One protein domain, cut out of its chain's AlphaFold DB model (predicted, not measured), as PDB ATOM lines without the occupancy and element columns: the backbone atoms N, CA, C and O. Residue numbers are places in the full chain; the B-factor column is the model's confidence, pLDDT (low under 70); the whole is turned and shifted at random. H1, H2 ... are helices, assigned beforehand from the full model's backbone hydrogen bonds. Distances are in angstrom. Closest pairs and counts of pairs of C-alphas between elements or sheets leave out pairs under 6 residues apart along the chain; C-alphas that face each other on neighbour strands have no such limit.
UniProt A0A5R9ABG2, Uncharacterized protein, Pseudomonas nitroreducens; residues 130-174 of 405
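Overview. This is residues 130 to 174 of the 405 residues of an uncharacterized protein of Pseudomonas nitroreducens (UniProt A0A5R9ABG2). Two helices, H3 and H2, cross nearly at right angles, with the first half of H3 over the middle of H2, and a short third helix, H1, packs on H3 near the beginning of H2. The link of residues 151 to 158 loops from the end of H2 round to the beginning of H3. The printed part has 45 residues with three named helices, H1, H2 and H3 in that order along the chain, and no named strand; the class is all helix. The whole is compact, with a radius of gyration of the C-alphas of 9.8 A, and rounded, with spans of 24 by 21 by 17 A.

Along the chain. Begin with the longest helix, H3, residues 159 to 173. Find C-alpha 159 at (-54.364, 43.656, -26.086); from there H3 runs 21.5 A to C-alpha 173 at (-34.133, 51.048, -26.569), mostly along x. Next look at H2, residues 138 to 150, which runs 18.6 A from first to last C-alpha; watch z fall from -18.841 at C-alpha 138 to -37.130 at C-alpha 150. Last comes H1, residues 130 to 134, 6.5 A long, which begins at C-alpha 130 at (-41.459, 49.144, -19.855).

Arrangement. Start from H3 and look for the place where it and H2 touch, with 16 pairs of C-alphas within 8 A. The two touch, and their closest C-alphas, those of Ala 144 and His 160, are 4.5 A apart. Their lines stand about perpendicular, at 85 degrees, with 10.4 A from centre to centre. Go on to H1, which touches H3; there the closest C-alphas are those of Met 130 and Leu 166, 6.4 A apart, and the centres are 9.4 A apart. H1 and H2 are close but not clearly touching: their closest C-alphas, those of Ile 134 and Ala 141, are 6.2 A apart. In the backbones of H1, H2 and H3, every O i to N i+4 pair is within hydrogen-bond range.

Size, cuts and confidence. The two C-alphas farthest apart in the domain are those of Asn 157 and Ser 174, at 26.5 A, while the first and last printed C-alphas, of Met 130 and Ser 174, are 11.3 A apart. The printed part runs from residue 130 to 174 with no cut. The link from H1 to H2, with three residues between them, is tight, and the link from H2 to H3, with eight, is short. The mean pLDDT of the printed part is 78.9; look for values under 70 at residues 151 to 157 and at residue 159, where the model's confidence is low.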
ATOM      1  N   MET A 130     -40.865  49.867 -18.724       80.44
ATOM      2  CA  MET A 130     -41.459  49.144 -19.855       80.44
ATOM      3  C   MET A 130     -41.424  47.634 -19.616       80.44
ATOM      4  O   MET A 130     -42.441  46.965 -19.776       80.44
ATOM      5  N   THR A 131     -40.291  47.088 -19.168       79.25
ATOM      6  CA  THR A 131     -40.198  45.662 -18.813       79.25
ATOM      7  C   THR A 131     -41.067  45.332 -17.604       79.25
ATOM      8  O   THR A 131     -41.729  44.300 -17.613       79.25
ATOM      9  N   ALA A 132     -41.168  46.228 -16.618       79.06
ATOM     10  CA  ALA A 132     -42.069  46.059 -15.479       79.06
ATOM     11  C   ALA A 132     -43.543  45.918 -15.904       79.06
ATOM     12  O   ALA A 132     -44.271  45.114 -15.325       79.06
ATOM     13  N   GLN A 133     -43.991  46.671 -16.917       81.12
ATOM     14  CA  GLN A 133     -45.344  46.541 -17.468       81.12
ATOM     15  C   GLN A 133     -45.542  45.212 -18.199       81.12
ATOM     16  O   GLN A 133     -46.547  44.545 -17.965       81.12
ATOM     17  N   ILE A 134     -44.570  44.798 -19.016       83.44
ATOM     18  CA  ILE A 134     -44.604  43.510 -19.728       83.44
ATOM     19  C   ILE A 134     -44.676  42.343 -18.731       83.44
ATOM     20  O   ILE A 134     -45.426  41.391 -18.922       83.44
ATOM     21  N   MET A 135     -43.955  42.441 -17.613       77.62
ATOM     22  CA  MET A 135     -43.915  41.404 -16.581       77.62
ATOM     23  C   MET A 135     -45.202  41.262 -15.758       77.62
ATOM     24  O   MET A 135     -45.328  40.278 -15.030       77.62
ATOM     25  N   ARG A 136     -46.152  42.207 -15.848       79.62
ATOM     26  CA  ARG A 136     -47.454  42.085 -15.166       79.62
ATOM     27  C   ARG A 136     -48.318  40.983 -15.765       79.62
ATOM     28  O   ARG A 136     -49.063  40.352 -15.024       79.62
ATOM     29  N   ASP A 137     -48.199  40.763 -17.073       79.38
ATOM     30  CA  ASP A 137     -48.872  39.672 -17.774       79.38
ATOM     31  C   ASP A 137     -47.880  38.945 -18.701       79.38
ATOM     32  O   ASP A 137     -47.810  39.202 -19.909       79.38
ATOM     33  N   PRO A 138     -47.066  38.046 -18.119       76.25
ATOM     34  CA  PRO A 138     -46.034  37.309 -18.841       76.25
ATOM     35  C   PRO A 138     -46.578  36.467 -20.002       76.25
ATOM     36  O   PRO A 138     -45.929  36.321 -21.040       76.25
ATOM     37  N   GLN A 139     -47.764  35.886 -19.800       78.88
ATOM     38  CA  GLN A 139     -48.385  34.972 -20.746       78.88
ATOM     39  C   GLN A 139     -48.908  35.755 -21.949       78.88
ATOM     40  O   GLN A 139     -48.579  35.404 -23.080       78.88
ATOM     41  N   LEU A 140     -49.590  36.881 -21.709       84.00
ATOM     42  CA  LEU A 140     -49.995  37.795 -22.775       84.00
ATOM     43  C   LEU A 140     -48.788  38.309 -23.570       84.00
ATOM     44  O   LEU A 140     -48.857  38.392 -24.791       84.00
ATOM     45  N   ALA A 141     -47.670  38.629 -22.908       83.56
ATOM     46  CA  ALA A 141     -46.439  39.059 -23.576       83.56
ATOM     47  C   ALA A 141     -45.885  38.018 -24.550       83.56
ATOM     48  O   ALA A 141     -45.543  38.344 -25.691       83.56
ATOM     49  N   ARG A 142     -45.841  36.761 -24.111       83.25
ATOM     50  CA  ARG A 142     -45.413  35.645 -24.945       83.25
ATOM     51  C   ARG A 142     -46.376  35.407 -26.107       83.25
ATOM     52  O   ARG A 142     -45.924  35.336 -27.247       83.25
ATOM     53  N   ASP A 143     -47.673  35.318 -25.829       82.94
ATOM     54  CA  ASP A 143     -48.697  35.042 -26.839       82.94
ATOM     55  C   ASP A 143     -48.749  36.154 -27.893       82.94
ATOM     56  O   ASP A 143     -48.798  35.871 -29.091       82.94
ATOM     57  N   ALA A 144     -48.614  37.414 -27.467       84.44
ATOM     58  CA  ALA A 144     -48.516  38.573 -28.347       84.44
ATOM     59  C   ALA A 144     -47.303  38.470 -29.287       84.44
ATOM     60  O   ALA A 144     -47.420  38.675 -30.497       84.44
ATOM     61  N   LEU A 145     -46.133  38.114 -28.755       83.62
ATOM     62  CA  LEU A 145     -44.924  37.971 -29.562       83.62
ATOM     63  C   LEU A 145     -45.014  36.787 -30.538       83.62
ATOM     64  O   LEU A 145     -44.641  36.929 -31.702       83.62
ATOM     65  N   GLU A 146     -45.546  35.643 -30.100       83.31
ATOM     66  CA  GLU A 146     -45.781  34.480 -30.965       83.31
ATOM     67  C   GLU A 146     -46.836  34.771 -32.046       83.31
ATOM     68  O   GLU A 146     -46.738  34.259 -33.164       83.31
ATOM     69  N   ALA A 147     -47.856  35.575 -31.735       78.50
ATOM     70  CA  ALA A 147     -48.851  36.033 -32.699       78.50
ATOM     71  C   ALA A 147     -48.219  36.964 -33.740       78.50
ATOM     72  O   ALA A 147     -48.393  36.724 -34.930       78.50
ATOM     73  N   TRP A 148     -47.414  37.944 -33.318       80.81
ATOM     74  CA  TRP A 148     -46.697  38.856 -34.220       80.81
ATOM     75  C   TRP A 148     -45.717  38.140 -35.155       80.81
ATOM     76  O   TRP A 148     -45.617  38.468 -36.337       80.81
ATOM     77  N   GLN A 149     -44.991  37.148 -34.630       80.62
ATOM     78  CA  GLN A 149     -44.074  36.328 -35.424       80.62
ATOM     79  C   GLN A 149     -44.810  35.502 -36.485       80.62
ATOM     80  O   GLN A 149     -44.246  35.243 -37.548       80.62
ATOM     81  N   ARG A 150     -46.055  35.092 -36.205       78.44
ATOM     82  CA  ARG A 150     -46.894  34.319 -37.130       78.44
ATOM     83  C   ARG A 150     -47.653  35.203 -38.122       78.44
ATOM     84  O   ARG A 150     -47.701  34.855 -39.293       78.44
ATOM     85  N   ASN A 151     -48.206  36.330 -37.676       66.88
ATOM     86  CA  ASN A 151     -49.044  37.239 -38.454       66.88
ATOM     87  C   ASN A 151     -48.706  38.701 -38.112       66.88
ATOM     88  O   ASN A 151     -48.769  39.118 -36.958       66.88
ATOM     89  N   ARG A 152     -48.365  39.502 -39.129       61.56
ATOM     90  CA  ARG A 152     -47.902  40.895 -38.958       61.56
ATOM     91  C   ARG A 152     -49.013  41.924 -38.717       61.56
ATOM     92  O   ARG A 152     -48.695  43.077 -38.436       61.56
ATOM     93  N   GLU A 153     -50.283  41.548 -38.832       60.22
ATOM     94  CA  GLU A 153     -51.409  42.479 -38.712       60.22
ATOM     95  C   GLU A 153     -52.034  42.402 -37.318       60.22
ATOM     96  O   GLU A 153     -52.771  41.473 -36.994       60.22
ATOM     97  N   LEU A 154     -51.727  43.390 -36.476       61.47
ATOM     98  CA  LEU A 154     -52.341  43.562 -35.158       61.47
ATOM     99  C   LEU A 154     -53.318  44.726 -35.233       61.47
ATOM    100  O   LEU A 154     -52.952  45.821 -35.666       61.47
ATOM    101  N   THR A 155     -54.555  44.509 -34.797       59.59
ATOM    102  CA  THR A 155     -55.557  45.579 -34.796       59.59
ATOM    103  C   THR A 155     -55.324  46.551 -33.626       59.59
ATOM    104  O   THR A 155     -54.788  46.158 -32.586       59.59
ATOM    105  N   PRO A 156     -55.717  47.834 -33.745       55.09
ATOM    106  CA  PRO A 156     -55.459  48.852 -32.719       55.09
ATOM    107  C   PRO A 156     -56.044  48.548 -31.329       55.09
ATOM    108  O   PRO A 156     -55.489  49.019 -30.337       55.09
ATOM    109  N   ASN A 157     -57.120  47.754 -31.273       63.38
ATOM    110  CA  ASN A 157     -57.827  47.369 -30.046       63.38
ATOM    111  C   ASN A 157     -57.384  46.009 -29.483       63.38
ATOM    112  O   ASN A 157     -57.943  45.554 -28.488       63.38
ATOM    113  N   ASP A 158     -56.407  45.346 -30.106       70.94
ATOM    114  CA  ASP A 158     -55.905  44.066 -29.624       70.94
ATOM    115  C   ASP A 158     -55.007  44.285 -28.385       70.94
ATOM    116  O   ASP A 158     -54.018  45.030 -28.481       70.94
ATOM    117  N   PRO A 159     -55.287  43.656 -27.223       68.19
ATOM    118  CA  PRO A 159     -54.364  43.656 -26.086       68.19
ATOM    119  C   PRO A 159     -52.957  43.163 -26.466       68.19
ATOM    120  O   PRO A 159     -51.969  43.671 -25.926       68.19
ATOM    121  N   HIS A 160     -52.829  42.278 -27.464       81.12
ATOM    122  CA  HIS A 160     -51.533  41.904 -28.029       81.12
ATOM    123  C   HIS A 160     -50.834  43.096 -28.694       81.12
ATOM    124  O   HIS A 160     -49.628  43.261 -28.539       81.12
ATOM    125  N   GLY A 161     -51.566  43.975 -29.386       80.69
ATOM    126  CA  GLY A 161     -51.011  45.129 -30.097       80.69
ATOM    127  C   GLY A 161     -50.310  46.131 -29.175       80.69
ATOM    128  O   GLY A 161     -49.229  46.626 -29.499       80.69
ATOM    129  N   HIS A 162     -50.879  46.410 -27.996       83.94
ATOM    130  CA  HIS A 162     -50.195  47.220 -26.980       83.94
ATOM    131  C   HIS A 162     -48.931  46.526 -26.459       83.94
ATOM    132  O   HIS A 162     -47.871  47.149 -26.395       83.94
ATOM    133  N   MET A 163     -49.028  45.231 -26.157       87.31
ATOM    134  CA  MET A 163     -47.918  44.443 -25.632       87.31
ATOM    135  C   MET A 163     -46.753  44.327 -26.631       87.31
ATOM    136  O   MET A 163     -45.595  44.510 -26.268       87.31
ATOM    137  N   ILE A 164     -47.049  44.136 -27.917       86.06
ATOM    138  CA  ILE A 164     -46.049  44.102 -28.993       86.06
ATOM    139  C   ILE A 164     -45.363  45.456 -29.137       86.06
ATOM    140  O   ILE A 164     -44.141  45.494 -29.256       86.06
ATOM    141  N   ARG A 165     -46.100  46.572 -29.051       86.81
ATOM    142  CA  ARG A 165     -45.481  47.909 -29.035       86.81
ATOM    143  C   ARG A 165     -44.513  48.068 -27.865       86.81
ATOM    144  O   ARG A 165     -43.414  48.561 -28.081       86.81
ATOM    145  N   LEU A 166     -44.871  47.617 -26.661       87.50
ATOM    146  CA  LEU A 166     -43.959  47.643 -25.511       87.50
ATOM    147  C   LEU A 166     -42.702  46.793 -25.756       87.50
ATOM    148  O   LEU A 166     -41.590  47.273 -25.545       87.50
ATOM    149  N   ILE A 167     -42.860  45.562 -26.252       87.25
ATOM    150  CA  ILE A 167     -41.742  44.653 -26.555       87.25
ATOM    151  C   ILE A 167     -40.812  45.249 -27.626       87.25
ATOM    152  O   ILE A 167     -39.588  45.210 -27.479       87.25
ATOM    153  N   LEU A 168     -41.372  45.833 -28.691       86.12
ATOM    154  CA  LEU A 168     -40.606  46.491 -29.752       86.12
ATOM    155  C   LEU A 168     -39.888  47.745 -29.241       86.12
ATOM    156  O   LEU A 168     -38.726  47.948 -29.588       86.12
ATOM    157  N   SER A 169     -40.520  48.537 -28.373       87.62
ATOM    158  CA  SER A 169     -39.875  49.683 -27.721       87.62
ATOM    159  C   SER A 169     -38.679  49.254 -26.866       87.62
ATOM    160  O   SER A 169     -37.640  49.908 -26.903       87.62
ATOM    161  N   VAL A 170     -38.770  48.125 -26.151       86.56
ATOM    162  CA  VAL A 170     -37.623  47.558 -25.416       86.56
ATOM    163  C   VAL A 170     -36.508  47.134 -26.379       86.56
ATOM    164  O   VAL A 170     -35.346  47.448 -26.125       86.56
ATOM    165  N   SER A 171     -36.850  46.480 -27.497       87.00
ATOM    166  CA  SER A 171     -35.896  46.092 -28.552       87.00
ATOM    167  C   SER A 171     -35.130  47.284 -29.125       87.00
ATOM    168  O   SER A 171     -33.905  47.240 -29.243       87.00
ATOM    169  N   GLN A 172     -35.841  48.374 -29.413       86.25
ATOM    170  CA  GLN A 172     -35.259  49.606 -29.947       86.25
ATOM    171  C   GLN A 172     -34.420  50.359 -28.908       86.25
ATOM    172  O   GLN A 172     -33.405  50.953 -29.259       86.25
ATOM    173  N   ALA A 173     -34.825  50.332 -27.635       85.50
ATOM    174  CA  ALA A 173     -34.133  51.048 -26.569       85.50
ATOM    175  C   ALA A 173     -32.852  50.340 -26.095       85.50
ATOM    176  O   ALA A 173     -31.882  51.008 -25.741       85.50
ATOM    177  N   SER A 174     -32.838  49.003 -26.031       86.31
ATOM    178  CA  SER A 174     -31.681  48.242 -25.547       86.31
ATOM    179  C   SER A 174     -31.723  46.778 -25.988       86.31
ATOM    180  O   SER A 174     -32.492  45.970 -25.464       86.31
TER     181      SER A 174